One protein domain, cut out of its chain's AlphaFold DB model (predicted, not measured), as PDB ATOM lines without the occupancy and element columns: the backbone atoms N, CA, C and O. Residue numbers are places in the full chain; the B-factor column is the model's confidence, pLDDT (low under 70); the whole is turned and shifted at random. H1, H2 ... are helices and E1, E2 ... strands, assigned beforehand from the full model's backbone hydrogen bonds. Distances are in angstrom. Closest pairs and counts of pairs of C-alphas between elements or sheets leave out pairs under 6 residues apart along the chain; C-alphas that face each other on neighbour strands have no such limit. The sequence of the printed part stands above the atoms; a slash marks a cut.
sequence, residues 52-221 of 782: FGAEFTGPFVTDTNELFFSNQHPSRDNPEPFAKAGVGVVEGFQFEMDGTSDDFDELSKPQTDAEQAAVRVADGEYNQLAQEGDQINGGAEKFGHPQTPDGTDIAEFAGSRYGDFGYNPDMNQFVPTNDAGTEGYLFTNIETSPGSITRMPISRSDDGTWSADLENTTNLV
ATOM      1  N   PHE A  52     122.247 120.384 159.612       96.69
ATOM      2  CA  PHE A  52     123.096 119.274 160.033       96.69
ATOM      3  C   PHE A  52     122.947 118.066 159.103       96.69
ATOM      4  O   PHE A  52     121.827 117.618 158.835       96.69
ATOM      5  N   GLY A  53     124.092 117.532 158.678       95.00
ATOM      6  CA  GLY A  53     124.190 116.409 157.755       95.00
ATOM      7  C   GLY A  53     123.903 116.764 156.302       95.00
ATOM      8  O   GLY A  53     123.851 115.834 155.519       95.00
ATOM      9  N   ALA A  54     123.666 118.039 155.977       96.81
ATOM     10  CA  ALA A  54     123.611 118.496 154.598       96.81
ATOM     11  C   ALA A  54     124.960 119.025 154.131       96.81
ATOM     12  O   ALA A  54     125.694 119.606 154.934       96.81
ATOM     13  N   GLU A  55     125.176 118.910 152.827       95.56
ATOM     14  CA  GLU A  55     126.247 119.560 152.070       95.56
ATOM     15  C   GLU A  55     125.719 120.866 151.440       95.56
ATOM     16  O   GLU A  55     124.500 121.049 151.256       95.56
ATOM     17  N   PHE A  56     126.620 121.824 151.189       97.19
ATOM     18  CA  PHE A  56     126.291 123.074 150.501       97.19
ATOM     19  C   PHE A  56     126.613 122.920 149.020       97.19
ATOM     20  O   PHE A  56     127.775 123.007 148.639       97.19
ATOM     21  N   THR A  57     125.587 122.798 148.182       97.25
ATOM     22  CA  THR A  57     125.787 122.528 146.753       97.25
ATOM     23  C   THR A  57     125.015 123.483 145.852       97.25
ATOM     24  O   THR A  57     124.095 124.198 146.278       97.25
ATOM     25  N   GLY A  58     125.416 123.524 144.583       96.31
ATOM     26  CA  GLY A  58     124.786 124.319 143.540       96.31
ATOM     27  C   GLY A  58     124.703 125.822 143.836       96.31
ATOM     28  O   GLY A  58     123.605 126.371 143.687       96.31
ATOM     29  N   PRO A  59     125.777 126.508 144.282       97.81
ATOM     30  CA  PRO A  59     125.756 127.961 144.408       97.81
ATOM     31  C   PRO A  59     125.487 128.611 143.046       97.81
ATOM     32  O   PRO A  59     126.094 128.244 142.043       97.81
ATOM     33  N   PHE A  60     124.620 129.621 143.022       97.75
ATOM     34  CA  PHE A  60     124.434 130.492 141.862       97.75
ATOM     35  C   PHE A  60     124.070 131.898 142.308       97.75
ATOM     36  O   PHE A  60     123.172 132.071 143.135       97.75
ATOM     37  N   VAL A  61     124.714 132.912 141.738       97.38
ATOM     38  CA  VAL A  61     124.390 134.315 142.010       97.38
ATOM     39  C   VAL A  61     123.776 134.940 140.765       97.38
ATOM     40  O   VAL A  61     124.372 134.927 139.698       97.38
ATOM     41  N   THR A  62     122.568 135.485 140.898       93.88
ATOM     42  CA  THR A  62     121.862 136.143 139.786       93.88
ATOM     43  C   THR A  62     122.485 137.475 139.381       93.88
ATOM     44  O   THR A  62     123.166 138.114 140.175       93.88
ATOM     45  N   ASP A  63     122.059 138.012 138.235       90.25
ATOM     46  CA  ASP A  63     122.265 139.420 137.847       90.25
ATOM     47  C   ASP A  63     121.677 140.428 138.856       90.25
ATOM     48  O   ASP A  63     122.009 141.616 138.861       90.25
ATOM     49  N   THR A  64     120.739 139.976 139.697       91.44
ATOM     50  CA  THR A  64     120.205 140.743 140.831       91.44
ATOM     51  C   THR A  64     121.032 140.555 142.106       91.44
ATOM     52  O   THR A  64     120.633 141.061 143.154       91.44
ATOM     53  N   ASN A  65     122.186 139.893 142.022       95.69
ATOM     54  CA  ASN A  65     123.153 139.620 143.083       95.69
ATOM     55  C   ASN A  65     122.596 138.802 144.263       95.69
ATOM     56  O   ASN A  65     123.051 138.967 145.396       95.69
ATOM     57  N   GLU A  66     121.595 137.956 144.021       96.44
ATOM     58  CA  GLU A  66     120.966 137.097 145.033       96.44
ATOM     59  C   GLU A  66     121.506 135.669 144.903       96.44
ATOM     60  O   GLU A  66     121.633 135.158 143.793       96.44
ATOM     61  N   LEU A  67     121.826 135.032 146.033       98.12
ATOM     62  CA  LEU A  67     122.421 133.694 146.070       98.12
ATOM     63  C   LEU A  67     121.340 132.610 146.150       98.12
ATOM     64  O   LEU A  67     120.601 132.551 147.139       98.12
ATOM     65  N   PHE A  68     121.299 131.724 145.161       98.31
ATOM     66  CA  PHE A  68     120.657 130.415 145.248       98.31
ATOM     67  C   PHE A  68     121.658 129.359 145.702       98.31
ATOM     68  O   PHE A  68     122.842 129.446 145.383       98.31
ATOM     69  N   PHE A  69     121.168 128.366 146.437       98.50
ATOM     70  CA  PHE A  69     121.914 127.152 146.755       98.50
ATOM     71  C   PHE A  69     120.974 126.045 147.232       98.50
ATOM     72  O   PHE A  69     119.797 126.281 147.543       98.50
ATOM     73  N   SER A  70     121.517 124.839 147.306       98.06
ATOM     74  CA  SER A  70     120.846 123.640 147.780       98.06
ATOM     75  C   SER A  70     121.263 123.306 149.214       98.06
ATOM     76  O   SER A  70     122.411 123.461 149.620       98.06
ATOM     77  N   ASN A  71     120.301 122.833 150.005       97.62
ATOM     78  CA  ASN A  71     120.553 122.146 151.267       97.62
ATOM     79  C   ASN A  71     120.437 120.647 150.973       97.62
ATOM     80  O   ASN A  71     119.334 120.086 151.055       97.62
ATOM     81  N   GLN A  72     121.542 120.053 150.532       97.00
ATOM     82  CA  GLN A  72     121.591 118.711 149.963       97.00
ATOM     83  C   GLN A  72     121.516 117.650 151.071       97.00
ATOM     84  O   GLN A  72     122.095 117.838 152.125       97.00
ATOM     85  N   HIS A  73     120.718 116.595 150.895       95.62
ATOM     86  CA  HIS A  73     120.621 115.414 151.776       95.62
ATOM     87  C   HIS A  73     120.697 115.599 153.322       95.62
ATOM     88  O   HIS A  73     121.219 114.732 154.029       95.62
ATOM     89  N   PRO A  74     120.037 116.612 153.930       97.06
ATOM     90  CA  PRO A  74     120.127 116.875 155.367       97.06
ATOM     91  C   PRO A  74     119.679 115.699 156.226       97.06
ATOM     92  O   PRO A  74     118.741 114.975 155.888       97.06
ATOM     93  N   SER A  75     120.223 115.618 157.441       96.88
ATOM     94  CA  SER A  75     119.748 114.664 158.437       96.88
ATOM     95  C   SER A  75     118.228 114.743 158.617       96.88
ATOM     96  O   SER A  75     117.660 115.778 158.978       96.88
ATOM     97  N   ARG A  76     117.557 113.597 158.459       96.25
ATOM     98  CA  ARG A  76     116.105 113.460 158.674       96.25
ATOM     99  C   ARG A  76     115.664 113.740 160.116       96.25
ATOM    100  O   ARG A  76     114.468 113.867 160.370       96.25
ATOM    101  N   ASP A  77     116.608 113.814 161.055       97.00
ATOM    102  CA  ASP A  77     116.357 114.145 162.462       97.00
ATOM    103  C   ASP A  77     116.225 115.661 162.711       97.00
ATOM    104  O   ASP A  77     115.790 116.072 163.796       97.00
ATOM    105  N   ASN A  78     116.567 116.498 161.725       97.69
ATOM    106  CA  ASN A  78     116.359 117.940 161.795       97.69
ATOM    107  C   ASN A  78     114.857 118.280 161.925       97.69
ATOM    108  O   ASN A  78     113.985 117.509 161.518       97.69
ATOM    109  N   PRO A  79     114.496 119.432 162.513       96.81
ATOM    110  CA  PRO A  79     113.126 119.913 162.471       96.81
ATOM    111  C   PRO A  79     112.772 120.421 161.066       96.81
ATOM    112  O   PRO A  79     113.600 120.985 160.357       96.81
ATOM    113  N   GLU A  80     111.495 120.299 160.704       95.62
ATOM    114  CA  GLU A  80     110.952 120.927 159.495       95.62
ATOM    115  C   GLU A  80     111.233 122.448 159.472       95.62
ATOM    116  O   GLU A  80     111.090 123.105 160.514       95.62
ATOM    117  N   PRO A  81     111.557 123.031 158.302       94.50
ATOM    118  CA  PRO A  81     111.560 122.387 156.979       94.50
ATOM    119  C   PRO A  81     112.859 121.631 156.629       94.50
ATOM    120  O   PRO A  81     112.888 120.895 155.654       94.50
ATOM    121  N   PHE A  82     113.919 121.746 157.431       97.31
ATOM    122  CA  PHE A  82     115.269 121.284 157.071       97.31
ATOM    123  C   PHE A  82     115.546 119.797 157.359       97.31
ATOM    124  O   PHE A  82     116.696 119.365 157.392       97.31
ATOM    125  N   ALA A  83     114.491 119.004 157.564       97.06
ATOM    126  CA  ALA A  83     114.543 117.536 157.576       97.06
ATOM    127  C   ALA A  83     114.557 116.934 156.157       97.06
ATOM    128  O   ALA A  83     114.638 115.715 155.976       97.06
ATOM    129  N   LYS A  84     114.383 117.790 155.149       97.12
ATOM    130  CA  LYS A  84     114.278 117.438 153.742       97.12
ATOM    131  C   LYS A  84     115.256 118.249 152.929       97.12
ATOM    132  O   LYS A  84     115.493 119.417 153.234       97.12
ATOM    133  N   ALA A  85     115.764 117.620 151.883       97.56
ATOM    134  CA  ALA A  85     116.579 118.314 150.917       97.56
ATOM    135  C   ALA A  85     115.745 119.305 150.107       97.56
ATOM    136  O   ALA A  85     114.535 119.118 149.925       97.56
ATOM    137  N   GLY A  86     116.399 120.335 149.587       97.00
ATOM    138  CA  GLY A  86     115.767 121.234 148.638       97.00
ATOM    139  C   GLY A  86     116.633 122.420 148.256       97.00
ATOM    140  O   GLY A  86     117.623 122.721 148.916       97.00
ATOM    141  N   VAL A  87     116.164 123.141 147.245       98.31
ATOM    142  CA  VAL A  87     116.776 124.358 146.704       98.31
ATOM    143  C   VAL A  87     116.058 125.610 147.206       98.31
ATOM    144  O   VAL A  87     114.827 125.623 147.366       98.31
ATOM    145  N   GLY A  88     116.817 126.674 147.448       98.06
ATOM    146  CA  GLY A  88     116.299 127.948 147.922       98.06
ATOM    147  C   GLY A  88     117.177 129.134 147.550       98.06
ATOM    148  O   GLY A  88     118.154 129.007 146.817       98.06
ATOM    149  N   VAL A  89     116.785 130.305 148.044       98.38
ATOM    150  CA  VAL A  89     117.435 131.593 147.776       98.38
ATOM    151  C   VAL A  89     117.602 132.396 149.055       98.38
ATOM    152  O   VAL A  89     116.761 132.327 149.954       98.38
ATOM    153  N   VAL A  90     118.661 133.195 149.136       98.38
ATOM    154  CA  VAL A  90     118.824 134.194 150.194       98.38
ATOM    155  C   VAL A  90     118.044 135.455 149.834       98.38
ATOM    156  O   VAL A  90     118.408 136.190 148.921       98.38
ATOM    157  N   GLU A  91     116.972 135.730 150.572       97.12
ATOM    158  CA  GLU A  91     116.176 136.948 150.425       97.12
ATOM    159  C   GLU A  91     116.628 138.037 151.398       97.12
ATOM    160  O   GLU A  91     117.023 137.773 152.533       97.12
ATOM    161  N   GLY A  92     116.505 139.298 150.982       96.25
ATOM    162  CA  GLY A  92     116.827 140.448 151.832       96.25
ATOM    163  C   GLY A  92     118.318 140.782 151.930       96.25
ATOM    164  O   GLY A  92     118.655 141.749 152.609       96.25
ATOM    165  N   PHE A  93     119.171 140.047 151.215       96.44
ATOM    166  CA  PHE A  93     120.587 140.340 151.014       96.44
ATOM    167  C   PHE A  93     120.921 140.276 149.519       96.44
ATOM    168  O   PHE A  93     120.363 139.462 148.789       96.44
ATOM    169  N   GLN A  94     121.809 141.163 149.075       95.81
ATOM    170  CA  GLN A  94     122.357 141.195 147.723       95.81
ATOM    171  C   GLN A  94     123.832 141.572 147.841       95.81
ATOM    172  O   GLN A  94     124.145 142.518 148.566       95.81
ATOM    173  N   PHE A  95     124.718 140.884 147.123       96.62
ATOM    174  CA  PHE A  95     126.127 141.279 147.081       96.62
ATOM    175  C   PHE A  95     126.276 142.678 146.456       96.62
ATOM    176  O   PHE A  95     125.645 142.989 145.441       96.62
ATOM    177  N   GLU A  96     127.121 143.534 147.043       94.25
ATOM    178  CA  GLU A  96     127.332 144.905 146.537       94.25
ATOM    179  C   GLU A  96     128.216 144.951 145.269       94.25
ATOM    180  O   GLU A  96     128.229 145.970 144.575       94.25
ATOM    181  N   MET A  97     128.875 143.834 144.929       93.88
ATOM    182  CA  MET A  97     129.772 143.650 143.774       93.88
ATOM    183  C   MET A  97     130.887 144.707 143.683       93.88
ATOM    184  O   MET A  97     131.159 145.262 142.615       93.88
ATOM    185  N   ASP A  98     131.507 145.038 144.820       90.44
ATOM    186  CA  ASP A  98     132.588 146.027 144.914       90.44
ATOM    187  C   ASP A  98     133.986 145.415 145.121       90.44
ATOM    188  O   ASP A  98     134.966 146.154 145.273       90.44
ATOM    189  N   GLY A  99     134.077 144.082 145.082       85.69
ATOM    190  CA  GLY A  99     135.311 143.322 145.254       85.69
ATOM    191  C   GLY A  99     135.747 143.192 146.710       85.69
ATOM    192  O   GLY A  99     136.886 142.814 146.955       85.69
ATOM    193  N   THR A 100     134.894 143.533 147.683       86.88
ATOM    194  CA  THR A 100     135.208 143.410 149.111       86.88
ATOM    195  C   THR A 100     134.080 142.737 149.879       86.88
ATOM    196  O   THR A 100     132.905 142.884 149.560       86.88
ATOM    197  N   SER A 101     134.418 142.011 150.943       86.81
ATOM    198  CA  SER A 101     133.423 141.321 151.781       86.81
ATOM    199  C   SER A 101     132.875 142.194 152.922       86.81
ATOM    200  O   SER A 101     132.539 141.672 153.984       86.81
ATOM    201  N   ASP A 102     132.863 143.525 152.783       91.25
ATOM    202  CA  ASP A 102     132.348 144.462 153.803       91.25
ATOM    203  C   ASP A 102     130.813 144.639 153.749       91.25
ATOM    204  O   ASP A 102     130.236 145.314 154.609       91.25
ATOM    205  N   ASP A 103     130.157 143.988 152.785       92.88
ATOM    206  CA  ASP A 103     128.705 143.919 152.593       92.88
ATOM    207  C   ASP A 103     127.980 143.065 153.654       92.88
ATOM    208  O   ASP A 103     126.774 143.222 153.842       92.88
ATOM    209  N   PHE A 104     128.701 142.233 154.417       96.25
ATOM    210  CA  PHE A 104     128.158 141.486 155.558       96.25
ATOM    211  C   PHE A 104     129.166 141.296 156.708       96.25
ATOM    212  O   PHE A 104     130.391 141.337 156.547       96.25
ATOM    213  N   ASP A 105     128.636 141.053 157.911       96.19
ATOM    214  CA  ASP A 105     129.422 140.604 159.065       96.19
ATOM    215  C   ASP A 105     129.572 139.073 159.027       96.19
ATOM    216  O   ASP A 105     128.598 138.363 158.796       96.19
ATOM    217  N   GLU A 106     130.770 138.549 159.312       96.25
ATOM    218  CA  GLU A 106     131.031 137.100 159.296       96.25
ATOM    219  C   GLU A 106     130.033 136.315 160.170       96.25
ATOM    220  O   GLU A 106     129.840 136.608 161.359       96.25
ATOM    221  N   LEU A 107     129.435 135.264 159.598       96.88
ATOM    222  CA  LEU A 107     128.515 134.389 160.312       96.88
ATOM    223  C   LEU A 107     129.260 133.576 161.377       96.88
ATOM    224  O   LEU A 107     130.214 132.851 161.094       96.88
ATOM    225  N   SER A 108     128.767 133.609 162.615       95.38
ATOM    226  CA  SER A 108     129.318 132.766 163.675       95.38
ATOM    227  C   SER A 108     128.969 131.291 163.463       95.38
ATOM    228  O   SER A 108     127.791 130.950 163.272       95.38
ATOM    229  N   LYS A 109     129.951 130.407 163.670       94.06
ATOM    230  CA  LYS A 109     129.727 128.956 163.698       94.06
ATOM    231  C   LYS A 109     128.601 128.551 164.672       94.06
ATOM    232  O   LYS A 109     128.476 129.181 165.736       94.06
ATOM    233  N   PRO A 110     127.794 127.521 164.364       94.19
ATOM    234  CA  PRO A 110     126.710 127.060 165.226       94.19
ATOM    235  C   PRO A 110     127.197 126.719 166.639       94.19
ATOM    236  O   PRO A 110     128.222 126.064 166.822       94.19
ATOM    237  N   GLN A 111     126.466 127.171 167.658       95.00
ATOM    238  CA  GLN A 111     126.760 126.932 169.077       95.00
ATOM    239  C   GLN A 111     125.733 126.014 169.752       95.00
ATOM    240  O   GLN A 111     125.944 125.576 170.886       95.00
ATOM    241  N   THR A 112     124.598 125.758 169.099       96.50
ATOM    242  CA  THR A 112     123.491 124.967 169.647       96.50
ATOM    243  C   THR A 112     122.920 124.012 168.608       96.50
ATOM    244  O   THR A 112     122.901 124.344 167.429       96.50
ATOM    245  N   ASP A 113     122.351 122.889 169.048       96.12
ATOM    246  CA  ASP A 113     121.673 121.923 168.168       96.12
ATOM    247  C   ASP A 113     120.593 122.590 167.293       96.12
ATOM    248  O   ASP A 113     120.387 122.207 166.150       96.12
ATOM    249  N   ALA A 114     119.916 123.627 167.804       96.50
ATOM    250  CA  ALA A 114     118.910 124.368 167.041       96.50
ATOM    251  C   ALA A 114     119.514 125.230 165.921       96.50
ATOM    252  O   ALA A 114     118.864 125.436 164.905       96.50
ATOM    253  N   GLU A 115     120.729 125.750 166.116       97.19
ATOM    254  CA  GLU A 115     121.473 126.450 165.064       97.19
ATOM    255  C   GLU A 115     122.103 125.471 164.073       97.19
ATOM    256  O   GLU A 115     122.245 125.828 162.914       97.19
ATOM    257  N   GLN A 116     122.481 124.269 164.521       97.12
ATOM    258  CA  GLN A 116     123.014 123.214 163.656       97.12
ATOM    259  C   GLN A 116     121.918 122.607 162.775       97.12
ATOM    260  O   GLN A 116     122.161 122.268 161.631       97.12
ATOM    261  N   ALA A 117     120.690 122.488 163.269       97.38
ATOM    262  CA  ALA A 117     119.609 121.832 162.537       97.38
ATOM    263  C   ALA A 117     118.879 122.744 161.524       97.38
ATOM    264  O   ALA A 117     117.759 122.432 161.122       97.38
ATOM    265  N   ALA A 118     119.455 123.894 161.161       96.69
ATOM    266  CA  ALA A 118     118.831 124.868 160.272       96.69
ATOM    267  C   ALA A 118     119.840 125.526 159.331       96.69
ATOM    268  O   ALA A 118     120.991 125.736 159.709       96.69
ATOM    269  N   VAL A 119     119.365 125.937 158.153       98.12
ATOM    270  CA  VAL A 119     120.125 126.818 157.264       98.12
ATOM    271  C   VAL A 119     120.263 128.197 157.915       98.12
ATOM    272  O   VAL A 119     119.289 128.760 158.428       98.12
ATOM    273  N   ARG A 120     121.479 128.745 157.919       97.94
ATOM    274  CA  ARG A 120     121.803 130.059 158.493       97.94
ATOM    275  C   ARG A 120     122.635 130.856 157.506       97.94
ATOM    276  O   ARG A 120     123.601 130.331 156.975       97.94
ATOM    277  N   VAL A 121     122.311 132.131 157.344       98.38
ATOM    278  CA  VAL A 121     123.042 133.087 156.501       98.38
ATOM    279  C   VAL A 121     123.500 134.276 157.346       98.38
ATOM    280  O   VAL A 121     122.912 134.554 158.397       98.38
ATOM    281  N   ALA A 122     124.575 134.939 156.927       97.62
ATOM    282  CA  ALA A 122     125.155 136.096 157.603       97.62
ATOM    283  C   ALA A 122     124.197 137.293 157.618       97.62
ATOM    284  O   ALA A 122     124.041 137.946 158.652       97.62
ATOM    285  N   ASP A 123     123.527 137.532 156.492       96.81
ATOM    286  CA  ASP A 123     122.487 138.543 156.328       96.81
ATOM    287  C   ASP A 123     121.378 138.012 155.405       96.81
ATOM    288  O   ASP A 123     121.609 137.130 154.577       96.81
ATOM    289  N   GLY A 124     120.163 138.528 155.575       96.75
ATOM    290  CA  GLY A 124     118.961 138.027 154.909       96.75
ATOM    291  C   GLY A 124     118.321 136.799 155.574       96.75
ATOM    292  O   GLY A 124     118.563 136.480 156.741       96.75
ATOM    293  N   GLU A 125     117.441 136.127 154.832       97.06
ATOM    294  CA  GLU A 125     116.738 134.903 155.234       97.06
ATOM    295  C   GLU A 125     116.718 133.899 154.071       97.06
ATOM    296  O   GLU A 125     116.472 134.272 152.929       97.06
ATOM    297  N   TYR A 126     116.948 132.613 154.353       98.00
ATOM    298  CA  TYR A 126     116.853 131.560 153.338       98.00
ATOM    299  C   TYR A 126     115.389 131.171 153.089       98.00
ATOM    300  O   TYR A 126     114.697 130.705 154.001       98.00
ATOM    301  N   ASN A 127     114.925 131.348 151.853       97.06
ATOM    302  CA  ASN A 127     113.595 130.969 151.391       97.06
ATOM    303  C   ASN A 127     113.666 129.700 150.529       97.06
ATOM    304  O   ASN A 127     114.314 129.677 149.487       97.06
ATOM    305  N   GLN A 128     112.963 128.648 150.953       96.88
ATOM    306  CA  GLN A 128     112.890 127.372 150.240       96.88
ATOM    307  C   GLN A 128     111.950 127.485 149.028       96.88
ATOM    308  O   GLN A 128     110.767 127.791 149.192       96.88
ATOM    309  N   LEU A 129     112.451 127.185 147.828       98.19
ATOM    310  CA  LEU A 129     111.679 127.246 146.581       98.19
ATOM    311  C   LEU A 129     110.998 125.913 146.258       98.19
ATOM    312  O   LEU A 129     109.814 125.889 145.921       98.19
ATOM    313  N   ALA A 130     111.736 124.814 146.404       98.12
ATOM    314  CA  ALA A 130     111.231 123.452 146.282       98.12
ATOM    315  C   ALA A 130     111.989 122.522 147.228       98.12
ATOM    316  O   ALA A 130     113.116 122.815 147.637       98.12
ATOM    317  N   GLN A 131     111.371 121.396 147.562       97.12
ATOM    318  CA  GLN A 131     111.953 120.364 148.414       97.12
ATOM    319  C   GLN A 131     111.585 118.966 147.919       97.12
ATOM    320  O   GLN A 131     110.605 118.751 147.198       97.12
ATOM    321  N   GLU A 132     112.343 117.987 148.386       96.12
ATOM    322  CA  GLU A 132     112.078 116.576 148.158       96.12
ATOM    323  C   GLU A 132     110.618 116.186 148.470       96.12
ATOM    324  O   GLU A 132     110.040 116.484 149.532       96.12
ATOM    325  N   GLY A 133     110.026 115.448 147.529       95.94
ATOM    326  CA  GLY A 133     108.673 114.913 147.633       95.94
ATOM    327  C   GLY A 133     107.563 115.917 147.315       95.94
ATOM    328  O   GLY A 133     106.387 115.525 147.328       95.94
ATOM    329  N   ASP A 134     107.899 117.173 147.003       98.19
ATOM    330  CA  ASP A 134     106.933 118.121 146.458       98.19
ATOM    331  C   ASP A 134     106.306 117.568 145.172       98.19
ATOM    332  O   ASP A 134     106.955 116.929 144.342       98.19
ATOM    333  N   GLN A 135     105.001 117.792 145.033       98.38
ATOM    334  CA  GLN A 135     104.250 117.421 143.840       98.38
ATOM    335  C   GLN A 135     104.472 118.485 142.770       98.38
ATOM    336  O   GLN A 135     104.185 119.659 143.014       98.38
ATOM    337  N   ILE A 136     104.925 118.065 141.594       98.50
ATOM    338  CA  ILE A 136     105.180 118.943 140.450       98.50
ATOM    339  C   ILE A 136     104.399 118.475 139.217       98.50
ATOM    340  O   ILE A 136     103.734 117.433 139.253       98.50
ATOM    341  N   ASN A 137     104.434 119.253 138.133       97.44
ATOM    342  CA  ASN A 137     103.746 118.952 136.873       97.44
ATOM    343  C   ASN A 137     102.255 118.600 137.082       97.44
ATOM    344  O   ASN A 137     101.776 117.519 136.726       97.44
ATOM    345  N   GLY A 138     101.522 119.464 137.790       96.19
ATOM    346  CA  GLY A 138     100.118 119.229 138.158       96.19
ATOM    347  C   GLY A 138      99.871 118.011 139.062       96.19
ATOM    348  O   GLY A 138      98.756 117.479 139.095       96.19
ATOM    349  N   GLY A 139     100.902 117.546 139.774       96.75
ATOM    350  CA  GLY A 139     100.879 116.359 140.632       96.75
ATOM    351  C   GLY A 139     101.036 115.031 139.889       96.75
ATOM    352  O   GLY A 139     100.688 113.987 140.442       96.75
ATOM    353  N   ALA A 140     101.502 115.058 138.638       97.12
ATOM    354  CA  ALA A 140     101.868 113.851 137.895       97.12
ATOM    355  C   ALA A 140     103.259 113.319 138.281       97.12
ATOM    356  O   ALA A 140     103.542 112.134 138.103       97.12
ATOM    357  N   GLU A 141     104.111 114.186 138.825       97.88
ATOM    358  CA  GLU A 141     105.505 113.901 139.147       97.88
ATOM    359  C   GLU A 141     105.851 114.383 140.562       97.88
ATOM    360  O   GLU A 141     105.140 115.194 141.165       97.88
ATOM    361  N   LYS A 142     106.969 113.885 141.090       98.31
ATOM    362  CA  LYS A 142     107.610 114.412 142.299       98.31
ATOM    363  C   LYS A 142     108.914 115.099 141.920       98.31
ATOM    364  O   LYS A 142     109.573 114.674 140.969       98.31
ATOM    365  N   PHE A 143     109.276 116.138 142.663       98.38
ATOM    366  CA  PHE A 143     110.534 116.855 142.472       98.38
ATOM    367  C   PHE A 143     111.731 115.900 142.566       98.38
ATOM    368  O   PHE A 143     111.938 115.276 143.604       98.38
ATOM    369  N   GLY A 144     112.478 115.760 141.469       97.50
ATOM    370  CA  GLY A 144     113.683 114.939 141.394       97.50
ATOM    371  C   GLY A 144     113.472 113.437 141.213       97.50
ATOM    372  O   GLY A 144     114.399 112.672 141.457       97.50
ATOM    373  N   HIS A 145     112.281 113.000 140.789       98.12
ATOM    374  CA  HIS A 145     111.978 111.584 140.558       98.12
ATOM    375  C   HIS A 145     111.934 111.230 139.062       98.12
ATOM    376  O   HIS A 145     110.996 111.636 138.359       98.12
ATOM    377  N   PRO A 146     112.872 110.398 138.575       98.06
ATOM    378  CA  PRO A 146     112.746 109.752 137.279       98.06
ATOM    379  C   PRO A 146     111.544 108.795 137.231       98.06
ATOM    380  O   PRO A 146     111.160 108.173 138.225       98.06
ATOM    381  N   GLN A 147     110.968 108.642 136.043       98.31
ATOM    382  CA  GLN A 147     109.846 107.754 135.760       98.31
ATOM    383  C   GLN A 147     110.139 106.879 134.541       98.31
ATOM    384  O   GLN A 147     110.777 107.294 133.572       98.31
ATOM    385  N   THR A 148     109.609 105.665 134.562       98.06
ATOM    386  CA  THR A 148     109.562 104.774 133.392       98.06
ATOM    387  C   THR A 148     108.723 105.384 132.251       98.06
ATOM    388  O   THR A 148     107.948 106.317 132.488       98.06
ATOM    389  N   PRO A 149     108.811 104.874 131.004       97.62
ATOM    390  CA  PRO A 149     108.069 105.438 129.872       97.62
ATOM    391  C   PRO A 149     106.538 105.421 130.025       97.62
ATOM    392  O   PRO A 149     105.846 106.172 129.336       97.62
ATOM    393  N   ASP A 150     105.992 104.570 130.901       96.44
ATOM    394  CA  ASP A 150     104.555 104.523 131.195       96.44
ATOM    395  C   ASP A 150     104.119 105.426 132.365       96.44
ATOM    396  O   ASP A 150     102.922 105.516 132.655       96.44
ATOM    397  N   GLY A 151     105.068 106.143 132.977       97.12
ATOM    398  CA  GLY A 151     104.841 107.105 134.053       97.12
ATOM    399  C   GLY A 151     104.934 106.522 135.464       97.12
ATOM    400  O   GLY A 151     104.608 107.224 136.420       97.12
ATOM    401  N   THR A 152     105.360 105.267 135.630       97.56
ATOM    402  CA  THR A 152     105.634 104.704 136.963       97.56
ATOM    403  C   THR A 152     106.898 105.332 137.565       97.56
ATOM    404  O   THR A 152     107.944 105.334 136.913       97.56
ATOM    405  N   ASP A 153     106.801 105.840 138.799       97.62
ATOM    406  CA  ASP A 153     107.914 106.387 139.597       97.62
ATOM    407  C   ASP A 153     108.963 105.301 139.860       97.62
ATOM    408  O   ASP A 153     108.633 104.213 140.338       97.62
ATOM    409  N   ILE A 154     110.234 105.586 139.558       96.69
ATOM    410  CA  ILE A 154     111.320 104.614 139.738       96.69
ATOM    411  C   ILE A 154     111.464 104.190 141.205       96.69
ATOM    412  O   ILE A 154     111.849 103.054 141.492       96.69
ATOM    413  N   ALA A 155     111.056 105.047 142.144       95.12
ATOM    414  CA  ALA A 155     111.036 104.721 143.561       95.12
ATOM    415  C   ALA A 155     110.075 103.569 143.928       95.12
ATOM    416  O   ALA A 155     110.135 103.093 145.065       95.12
ATOM    417  N   GLU A 156     109.196 103.117 143.026       94.19
ATOM    418  CA  GLU A 156     108.294 101.979 143.256       94.19
ATOM    419  C   GLU A 156     108.962 100.611 143.053       94.19
ATOM    420  O   GLU A 156     108.468  99.617 143.587       94.19
ATOM    421  N   PHE A 157     110.081 100.546 142.326       93.31
ATOM    422  CA  PHE A 157     110.773  99.286 142.053       93.31
ATOM    423  C   PHE A 157     111.750  98.916 143.174       93.31
ATOM    424  O   PHE A 157     112.400  99.777 143.790       93.31
ATOM    425  N   ALA A 158     111.869  97.609 143.424       90.00
ATOM    426  CA  ALA A 158     112.988  97.062 144.183       90.00
ATOM    427  C   ALA A 158     114.273  97.198 143.351       90.00
ATOM    428  O   ALA A 158     114.226  97.141 142.124       90.00
ATOM    429  N   GLY A 159     115.403  97.410 144.020       87.06
ATOM    430  CA  GLY A 159     116.679  97.697 143.370       87.06
ATOM    431  C   GLY A 159     117.635  98.366 144.345       87.06
ATOM    432  O   GLY A 159     117.198  98.985 145.321       87.06
ATOM    433  N   SER A 160     118.935  98.247 144.097       90.62
ATOM    434  CA  SER A 160     119.903  99.102 144.781       90.62
ATOM    435  C   SER A 160     119.755 100.541 144.281       90.62
ATOM    436  O   SER A 160     119.360 100.765 143.135       90.62
ATOM    437  N   ARG A 161     120.024 101.521 145.146       91.81
ATOM    438  CA  ARG A 161     119.815 102.941 144.849       91.81
ATOM    439  C   ARG A 161     121.047 103.749 145.197       91.81
ATOM    440  O   ARG A 161     121.679 103.490 146.219       91.81
ATOM    441  N   TYR A 162     121.315 104.732 144.353       90.75
ATOM    442  CA  TYR A 162     122.220 105.827 144.645       90.75
ATOM    443  C   TYR A 162     121.404 106.913 145.358       90.75
ATOM    444  O   TYR A 162     120.754 107.734 144.707       90.75
ATOM    445  N   GLY A 163     121.321 106.811 146.684       89.56
ATOM    446  CA  GLY A 163     120.507 107.706 147.509       89.56
ATOM    447  C   GLY A 163     118.988 107.550 147.341       89.56
ATOM    448  O   GLY A 163     118.482 106.736 146.561       89.56
ATOM    449  N   ASP A 164     118.243 108.329 148.124       93.12
ATOM    450  CA  ASP A 164     116.803 108.495 147.936       93.12
ATOM    451  C   ASP A 164     116.543 109.480 146.778       93.12
ATOM    452  O   ASP A 164     117.215 110.500 146.639       93.12
ATOM    453  N   PHE A 165     115.545 109.208 145.937       95.56
ATOM    454  CA  PHE A 165     115.204 110.111 144.831       95.56
ATOM    455  C   PHE A 165     114.720 111.475 145.347       95.56
ATOM    456  O   PHE A 165     113.921 111.543 146.280       95.56
ATOM    457  N   GLY A 166     115.202 112.559 144.730       96.19
ATOM    458  CA  GLY A 166     114.924 113.938 145.151       96.19
ATOM    459  C   GLY A 166     115.703 114.418 146.384       96.19
ATOM    460  O   GLY A 166     115.517 115.564 146.785       96.19
ATOM    461  N   TYR A 167     116.544 113.569 146.988       96.62
ATOM    462  CA  TYR A 167     117.252 113.868 148.238       96.62
ATOM    463  C   TYR A 167     118.600 114.573 148.043       96.62
ATOM    464  O   TYR A 167     119.049 115.251 148.962       96.62
ATOM    465  N   ASN A 168     119.201 114.492 146.854       97.06
ATOM    466  CA  ASN A 168     120.510 115.086 146.572       97.06
ATOM    467  C   ASN A 168     120.417 116.206 145.508       97.06
ATOM    468  O   ASN A 168     120.858 116.003 144.382       97.06
ATOM    469  N   PRO A 169     119.732 117.339 145.765       97.81
ATOM    470  CA  PRO A 169     119.704 118.460 144.829       97.81
ATOM    471  C   PRO A 169     121.050 119.175 144.775       97.81
ATOM    472  O   PRO A 169     121.560 119.578 145.813       97.81
ATOM    473  N   ASP A 170     121.557 119.404 143.575       97.06
ATOM    474  CA  ASP A 170     122.898 119.935 143.359       97.06
ATOM    475  C   ASP A 170     122.869 121.242 142.554       97.06
ATOM    476  O   ASP A 170     122.075 122.125 142.903       97.06
ATOM    477  N   MET A 171     123.696 121.357 141.503       97.00
ATOM    478  CA  MET A 171     123.768 122.433 140.516       97.00
ATOM    479  C   MET A 171     122.460 123.184 140.375       97.00
ATOM    480  O   MET A 171     121.430 122.583 140.074       97.00
ATOM    481  N   ASN A 172     122.539 124.504 140.505       98.12
ATOM    482  CA  ASN A 172     121.453 125.418 140.216       98.12
ATOM    483  C   ASN A 172     121.915 126.397 139.141       98.12
ATOM    484  O   ASN A 172     122.887 127.104 139.354       98.12
ATOM    485  N   GLN A 173     121.222 126.466 138.005       97.56
ATOM    486  CA  GLN A 173     121.528 127.436 136.948       97.56
ATOM    487  C   GLN A 173     120.264 128.187 136.546       97.56
ATOM    488  O   GLN A 173     119.251 127.577 136.186       97.56
ATOM    489  N   PHE A 174     120.287 129.518 136.637       97.62
ATOM    490  CA  PHE A 174     119.124 130.351 136.343       97.62
ATOM    491  C   PHE A 174     119.217 130.966 134.948       97.62
ATOM    492  O   PHE A 174     120.112 131.749 134.653       97.62
ATOM    493  N   VAL A 175     118.228 130.666 134.106       97.62
ATOM    494  CA  VAL A 175     118.087 131.271 132.778       97.62
ATOM    495  C   VAL A 175     116.977 132.326 132.822       97.62
ATOM    496  O   VAL A 175     115.792 131.960 132.911       97.62
ATOM    497  N   PRO A 176     117.309 133.629 132.748       96.50
ATOM    498  CA  PRO A 176     116.314 134.689 132.768       96.50
ATOM    499  C   PRO A 176     115.477 134.698 131.482       96.50
ATOM    500  O   PRO A 176     115.945 134.427 130.380       96.50
ATOM    501  N   THR A 177     114.205 135.062 131.617       96.38
ATOM    502  CA  THR A 177     113.259 135.232 130.495       96.38
ATOM    503  C   THR A 177     112.816 136.683 130.317       96.38
ATOM    504  O   THR A 177     112.012 136.996 129.432       96.38
ATOM    505  N   ASN A 178     113.366 137.591 131.129       95.62
ATOM    506  CA  ASN A 178     113.204 139.027 130.987       95.62
ATOM    507  C   ASN A 178     114.513 139.785 131.235       95.62
ATOM    508  O   ASN A 178     115.379 139.336 131.976       95.62
ATOM    509  N   ASP A 179     114.615 140.987 130.663       94.88
ATOM    510  CA  ASP A 179     115.801 141.853 130.778       94.88
ATOM    511  C   ASP A 179     116.113 142.294 132.224       94.88
ATOM    512  O   ASP A 179     117.132 142.929 132.471       94.88
ATOM    513  N   ALA A 180     115.188 142.073 133.162       94.56
ATOM    514  CA  ALA A 180     115.347 142.469 134.557       94.56
ATOM    515  C   ALA A 180     115.941 141.353 135.431       94.56
ATOM    516  O   ALA A 180     116.190 141.609 136.606       94.56
ATOM    517  N   GLY A 181     116.095 140.134 134.901       95.50
ATOM    518  CA  GLY A 181     116.541 138.974 135.674       95.50
ATOM    519  C   GLY A 181     115.557 138.545 136.769       95.50
ATOM    520  O   GLY A 181     115.942 137.861 137.706       95.50
ATOM    521  N   THR A 182     114.285 138.957 136.700       96.56
ATOM    522  CA  THR A 182     113.297 138.724 137.774       96.56
ATOM    523  C   THR A 182     112.312 137.602 137.476       96.56
ATOM    524  O   THR A 182     111.443 137.321 138.298       96.56
ATOM    525  N   GLU A 183     112.350 137.006 136.289       97.25
ATOM    526  CA  GLU A 183     111.523 135.849 135.945       97.25
ATOM    527  C   GLU A 183     112.295 134.935 134.994       97.25
ATOM    528  O   GLU A 183     112.972 135.417 134.084       97.25
ATOM    529  N   GLY A 184     112.220 133.623 135.189       97.69
ATOM    530  CA  GLY A 184     113.007 132.680 134.398       97.69
ATOM    531  C   GLY A 184     112.832 131.231 134.821       97.69
ATOM    532  O   GLY A 184     111.850 130.876 135.477       97.69
ATOM    533  N   TYR A 185     113.794 130.401 134.430       98.50
ATOM    534  CA  TYR A 185     113.826 128.979 134.754       98.50
ATOM    535  C   TYR A 185     115.072 128.657 135.567       98.50
ATOM    536  O   TYR A 185     116.179 128.932 135.117       98.50
ATOM    537  N   LEU A 186     114.878 128.061 136.740       98.62
ATOM    538  CA  LEU A 186     115.942 127.451 137.522       98.62
ATOM    539  C   LEU A 186     116.068 125.986 137.108       98.62
ATOM    540  O   LEU A 186     115.086 125.237 137.157       98.62
ATOM    541  N   PHE A 187     117.254 125.606 136.660       98.69
ATOM    542  CA  PHE A 187     117.612 124.228 136.372       98.69
ATOM    543  C   PHE A 187     118.323 123.666 137.586       98.69
ATOM    544  O   PHE A 187     119.302 124.263 138.019       98.69
ATOM    545  N   THR A 188     117.812 122.560 138.126       98.75
ATOM    546  CA  THR A 188     118.401 121.918 139.306       98.75
ATOM    547  C   THR A 188     118.722 120.464 139.010       98.75
ATOM    548  O   THR A 188     117.803 119.700 138.677       98.75
ATOM    549  N   ASN A 189     119.990 120.084 139.145       98.56
ATOM    550  CA  ASN A 189     120.415 118.686 139.085       98.56
ATOM    551  C   ASN A 189     119.995 117.947 140.357       98.56
ATOM    552  O   ASN A 189     119.892 118.541 141.426       98.56
ATOM    553  N   ILE A 190     119.732 116.648 140.233       97.88
ATOM    554  CA  ILE A 190     119.542 115.750 141.367       97.88
ATOM    555  C   ILE A 190     120.458 114.547 141.173       97.88
ATOM    556  O   ILE A 190     120.315 113.771 140.216       97.88
ATOM    557  N   GLU A 191     121.354 114.384 142.127       96.56
ATOM    558  CA  GLU A 191     122.468 113.458 142.097       96.56
ATOM    559  C   GLU A 191     121.986 112.051 142.505       96.56
ATOM    560  O   GLU A 191     121.928 111.648 143.664       96.56
ATOM    561  N   THR A 192     121.470 111.309 141.521       95.88
ATOM    562  CA  THR A 192     120.897 109.969 141.714       95.88
ATOM    563  C   THR A 192     121.066 109.089 140.469       95.88
ATOM    564  O   THR A 192     121.527 109.538 139.421       95.88
ATOM    565  N   SER A 193     120.736 107.800 140.557       95.94
ATOM    566  CA  SER A 193     120.817 106.846 139.439       95.94
ATOM    567  C   SER A 193     119.494 106.077 139.323       95.94
ATOM    568  O   SER A 193     119.231 105.231 140.186       95.94
ATOM    569  N   PRO A 194     118.664 106.304 138.279       97.31
ATOM    570  CA  PRO A 194     118.855 107.233 137.149       97.31
ATOM    571  C   PRO A 194     118.991 108.693 137.593       97.31
ATOM    572  O   PRO A 194     118.373 109.072 138.577       97.31
ATOM    573  N   GLY A 195     119.752 109.504 136.859       97.06
ATOM    574  CA  GLY A 195     119.916 110.930 137.157       97.06
ATOM    575  C   GLY A 195     118.649 111.738 136.884       97.06
ATOM    576  O   GLY A 195     117.785 111.309 136.109       97.06
ATOM    577  N   SER A 196     118.530 112.908 137.515       97.62
ATOM    578  CA  SER A 196     117.427 113.834 137.260       97.62
ATOM    579  C   SER A 196     117.913 115.267 137.100       97.62
ATOM    580  O   SER A 196     118.875 115.693 137.726       97.62
ATOM    581  N   ILE A 197     117.202 116.012 136.260       98.56
ATOM    582  CA  ILE A 197     117.375 117.447 136.061       98.56
ATOM    583  C   ILE A 197     115.980 118.050 136.018       98.56
ATOM    584  O   ILE A 197     115.133 117.635 135.217       98.56
ATOM    585  N   THR A 198     115.718 119.012 136.891       98.50
ATOM    586  CA  THR A 198     114.434 119.708 136.950       98.50
ATOM    587  C   THR A 198     114.515 121.047 136.236       98.50
ATOM    588  O   THR A 198     115.562 121.681 136.216       98.50
ATOM    589  N   ARG A 199     113.396 121.483 135.653       98.44
ATOM    590  CA  ARG A 199     113.210 122.846 135.143       98.44
ATOM    591  C   ARG A 199     112.063 123.485 135.903       98.44
ATOM    592  O   ARG A 199     110.910 123.067 135.750       98.44
ATOM    593  N   MET A 200     112.380 124.495 136.700       98.62
ATOM    594  CA  MET A 200     111.459 125.148 137.622       98.62
ATOM    595  C   MET A 200     111.242 126.606 137.213       98.62
ATOM    596  O   MET A 200     112.177 127.402 137.277       98.62
ATOM    597  N   PRO A 201     110.031 127.004 136.789       98.62
ATOM    598  CA  PRO A 201     109.735 128.412 136.570       98.62
ATOM    599  C   PRO A 201     109.759 129.155 137.909       98.62
ATOM    600  O   PRO A 201     109.027 128.785 138.834       98.62
ATOM    601  N   ILE A 202     110.565 130.210 138.003       98.38
ATOM    602  CA  ILE A 202     110.662 131.053 139.197       98.38
ATOM    603  C   ILE A 202     110.473 132.528 138.848       98.38
ATOM    604  O   ILE A 202     110.756 132.977 137.735       98.38
ATOM    605  N   SER A 203     109.959 133.298 139.805       97.94
ATOM    606  CA  SER A 203     109.785 134.742 139.646       97.94
ATOM    607  C   SER A 203     109.955 135.494 140.958       97.94
ATOM    608  O   SER A 203     109.565 135.005 142.021       97.94
ATOM    609  N   ARG A 204     110.496 136.705 140.843       97.00
ATOM    610  CA  ARG A 204     110.751 137.653 141.921       97.00
ATOM    611  C   ARG A 204     109.706 138.762 141.912       97.00
ATOM    612  O   ARG A 204     109.515 139.442 140.901       97.00
ATOM    613  N   SER A 205     109.029 138.978 143.034       95.19
ATOM    614  CA  SER A 205     108.073 140.075 143.199       95.19
ATOM    615  C   SER A 205     108.755 141.421 143.472       95.19
ATOM    616  O   SER A 205     109.934 141.506 143.806       95.19
ATOM    617  N   ASP A 206     107.984 142.509 143.351       92.38
ATOM    618  CA  ASP A 206     108.457 143.888 143.572       92.38
ATOM    619  C   ASP A 206     109.037 144.130 144.985       92.38
ATOM    620  O   ASP A 206     109.773 145.095 145.192       92.38
ATOM    621  N   ASP A 207     108.662 143.311 145.973       92.62
ATOM    622  CA  ASP A 207     109.176 143.358 147.347       92.62
ATOM    623  C   ASP A 207     110.439 142.511 147.567       92.62
ATOM    624  O   ASP A 207     110.995 142.553 148.663       92.62
ATOM    625  N   GLY A 208     110.919 141.823 146.530       91.06
ATOM    626  CA  GLY A 208     112.148 141.034 146.541       91.06
ATOM    627  C   GLY A 208     111.977 139.558 146.884       91.06
ATOM    628  O   GLY A 208     112.967 138.842 146.890       91.06
ATOM    629  N   THR A 209     110.750 139.095 147.127       96.00
ATOM    630  CA  THR A 209     110.487 137.677 147.392       96.00
ATOM    631  C   THR A 209     110.473 136.865 146.102       96.00
ATOM    632  O   THR A 209     109.815 137.230 145.126       96.00
ATOM    633  N   TRP A 210     111.164 135.733 146.107       97.69
ATOM    634  CA  TRP A 210     111.140 134.752 145.033       97.69
ATOM    635  C   TRP A 210     110.074 133.684 145.284       97.69
ATOM    636  O   TRP A 210     109.725 133.336 146.413       97.69
ATOM    637  N   SER A 211     109.523 133.154 144.200       98.00
ATOM    638  CA  SER A 211     108.530 132.084 144.244       98.00
ATOM    639  C   SER A 211     108.704 131.126 143.077       98.00
ATOM    640  O   SER A 211     108.985 131.562 141.959       98.00
ATOM    641  N   ALA A 212     108.495 129.837 143.344       98.31
ATOM    642  CA  ALA A 212     108.503 128.774 142.350       98.31
ATOM    643  C   ALA A 212     107.086 128.362 141.932       98.31
ATOM    644  O   ALA A 212     106.174 128.254 142.760       98.31
ATOM    645  N   ASP A 213     106.908 128.083 140.643       98.50
ATOM    646  CA  ASP A 213     105.685 127.508 140.087       98.50
ATOM    647  C   ASP A 213     105.799 125.980 139.988       98.50
ATOM    648  O   ASP A 213     106.074 125.409 138.928       98.50
ATOM    649  N   LEU A 214     105.575 125.300 141.116       98.50
ATOM    650  CA  LEU A 214     105.642 123.835 141.196       98.50
ATOM    651  C   LEU A 214     104.637 123.141 140.260       98.50
ATOM    652  O   LEU A 214     104.929 122.069 139.738       98.50
ATOM    653  N   GLU A 215     103.486 123.762 139.977       98.25
ATOM    654  CA  GLU A 215     102.480 123.207 139.056       98.25
ATOM    655  C   GLU A 215     103.056 123.026 137.642       98.25
ATOM    656  O   GLU A 215     102.716 122.049 136.978       98.25
ATOM    657  N   ASN A 216     103.942 123.931 137.208       97.81
ATOM    658  CA  ASN A 216     104.592 123.919 135.891       97.81
ATOM    659  C   ASN A 216     106.073 123.502 135.938       97.81
ATOM    660  O   ASN A 216     106.776 123.602 134.934       97.81
ATOM    661  N   THR A 217     106.550 123.033 137.090       98.50
ATOM    662  CA  THR A 217     107.883 122.435 137.227       98.50
ATOM    663  C   THR A 217     107.861 121.010 136.680       98.50
ATOM    664  O   THR A 217     106.885 120.289 136.883       98.50
ATOM    665  N   THR A 218     108.922 120.591 135.988       97.44
ATOM    666  CA  THR A 218     109.018 119.259 135.354       97.44
ATOM    667  C   THR A 218     110.381 118.625 135.614       97.44
ATOM    668  O   THR A 218     111.372 119.352 135.714       97.44
ATOM    669  N   ASN A 219     110.454 117.291 135.698       98.25
ATOM    670  CA  ASN A 219     111.729 116.586 135.558       98.25
ATOM    671  C   ASN A 219     111.989 116.386 134.060       98.25
ATOM    672  O   ASN A 219     111.318 115.579 133.413       98.25
ATOM    673  N   LEU A 220     112.963 117.096 133.495       98.12
ATOM    674  CA  LEU A 220     113.259 117.036 132.059       98.12
ATOM    675  C   LEU A 220     113.631 115.621 131.609       98.12
ATOM    676  O   LEU A 220     113.267 115.196 130.511       98.12
ATOM    677  N   VAL A 221     114.272 114.860 132.496       97.88
ATOM    678  CA  VAL A 221     114.644 113.462 132.258       97.88
ATOM    679  C   VAL A 221     113.440 112.564 131.972       97.88
ATOM    680  O   VAL A 221     113.586 111.524 131.343       97.88
TER     681      VAL A 221
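Overview. This is residues 52 to 221 of the 782 residues of an uncharacterized protein of Natronoarchaeum philippinense (UniProt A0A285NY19). With little regular structure, this is a sandwich of two antiparallel sheets, E1 E2 E3 E4 and E5 E6 E7 E8, with long loops at opposite ends. Of 170 printed residues, 58 are in named elements, mostly strand; H1 comes between E3 and E4. It is compact, radius of gyration of the C-alphas 16.6 A, spanning 52 by 42 by 24 A.

Arrangement. Start at E1, residues 55 to 61; E2, 67 to 72, and E3, 86 to 91, complete a meander, antiparallel neighbours in turn, with N 68 and O 60 within hydrogen-bond range, 2.8 A. H1, 113 to 116, is on neither sheet. E4, 125 to 131, follows. E5, 169 to 176, E6, 183 to 190, E7, 196 to 204, and E8, 210 to 212, make another meander. The closest C-alphas of E1 and E5, Gly 58 and Met 171, are 3.7 A apart.

Along the chain. Find E1's first C-alpha at (126.247, 119.560, 152.070) and E8's last at (108.503, 128.774, 142.350).

Size, cuts and confidence. Links E2 to E3, E3 to H1 and E4 to E5 are long. The printed part has no cut; no printed residue is under pLDDT 70.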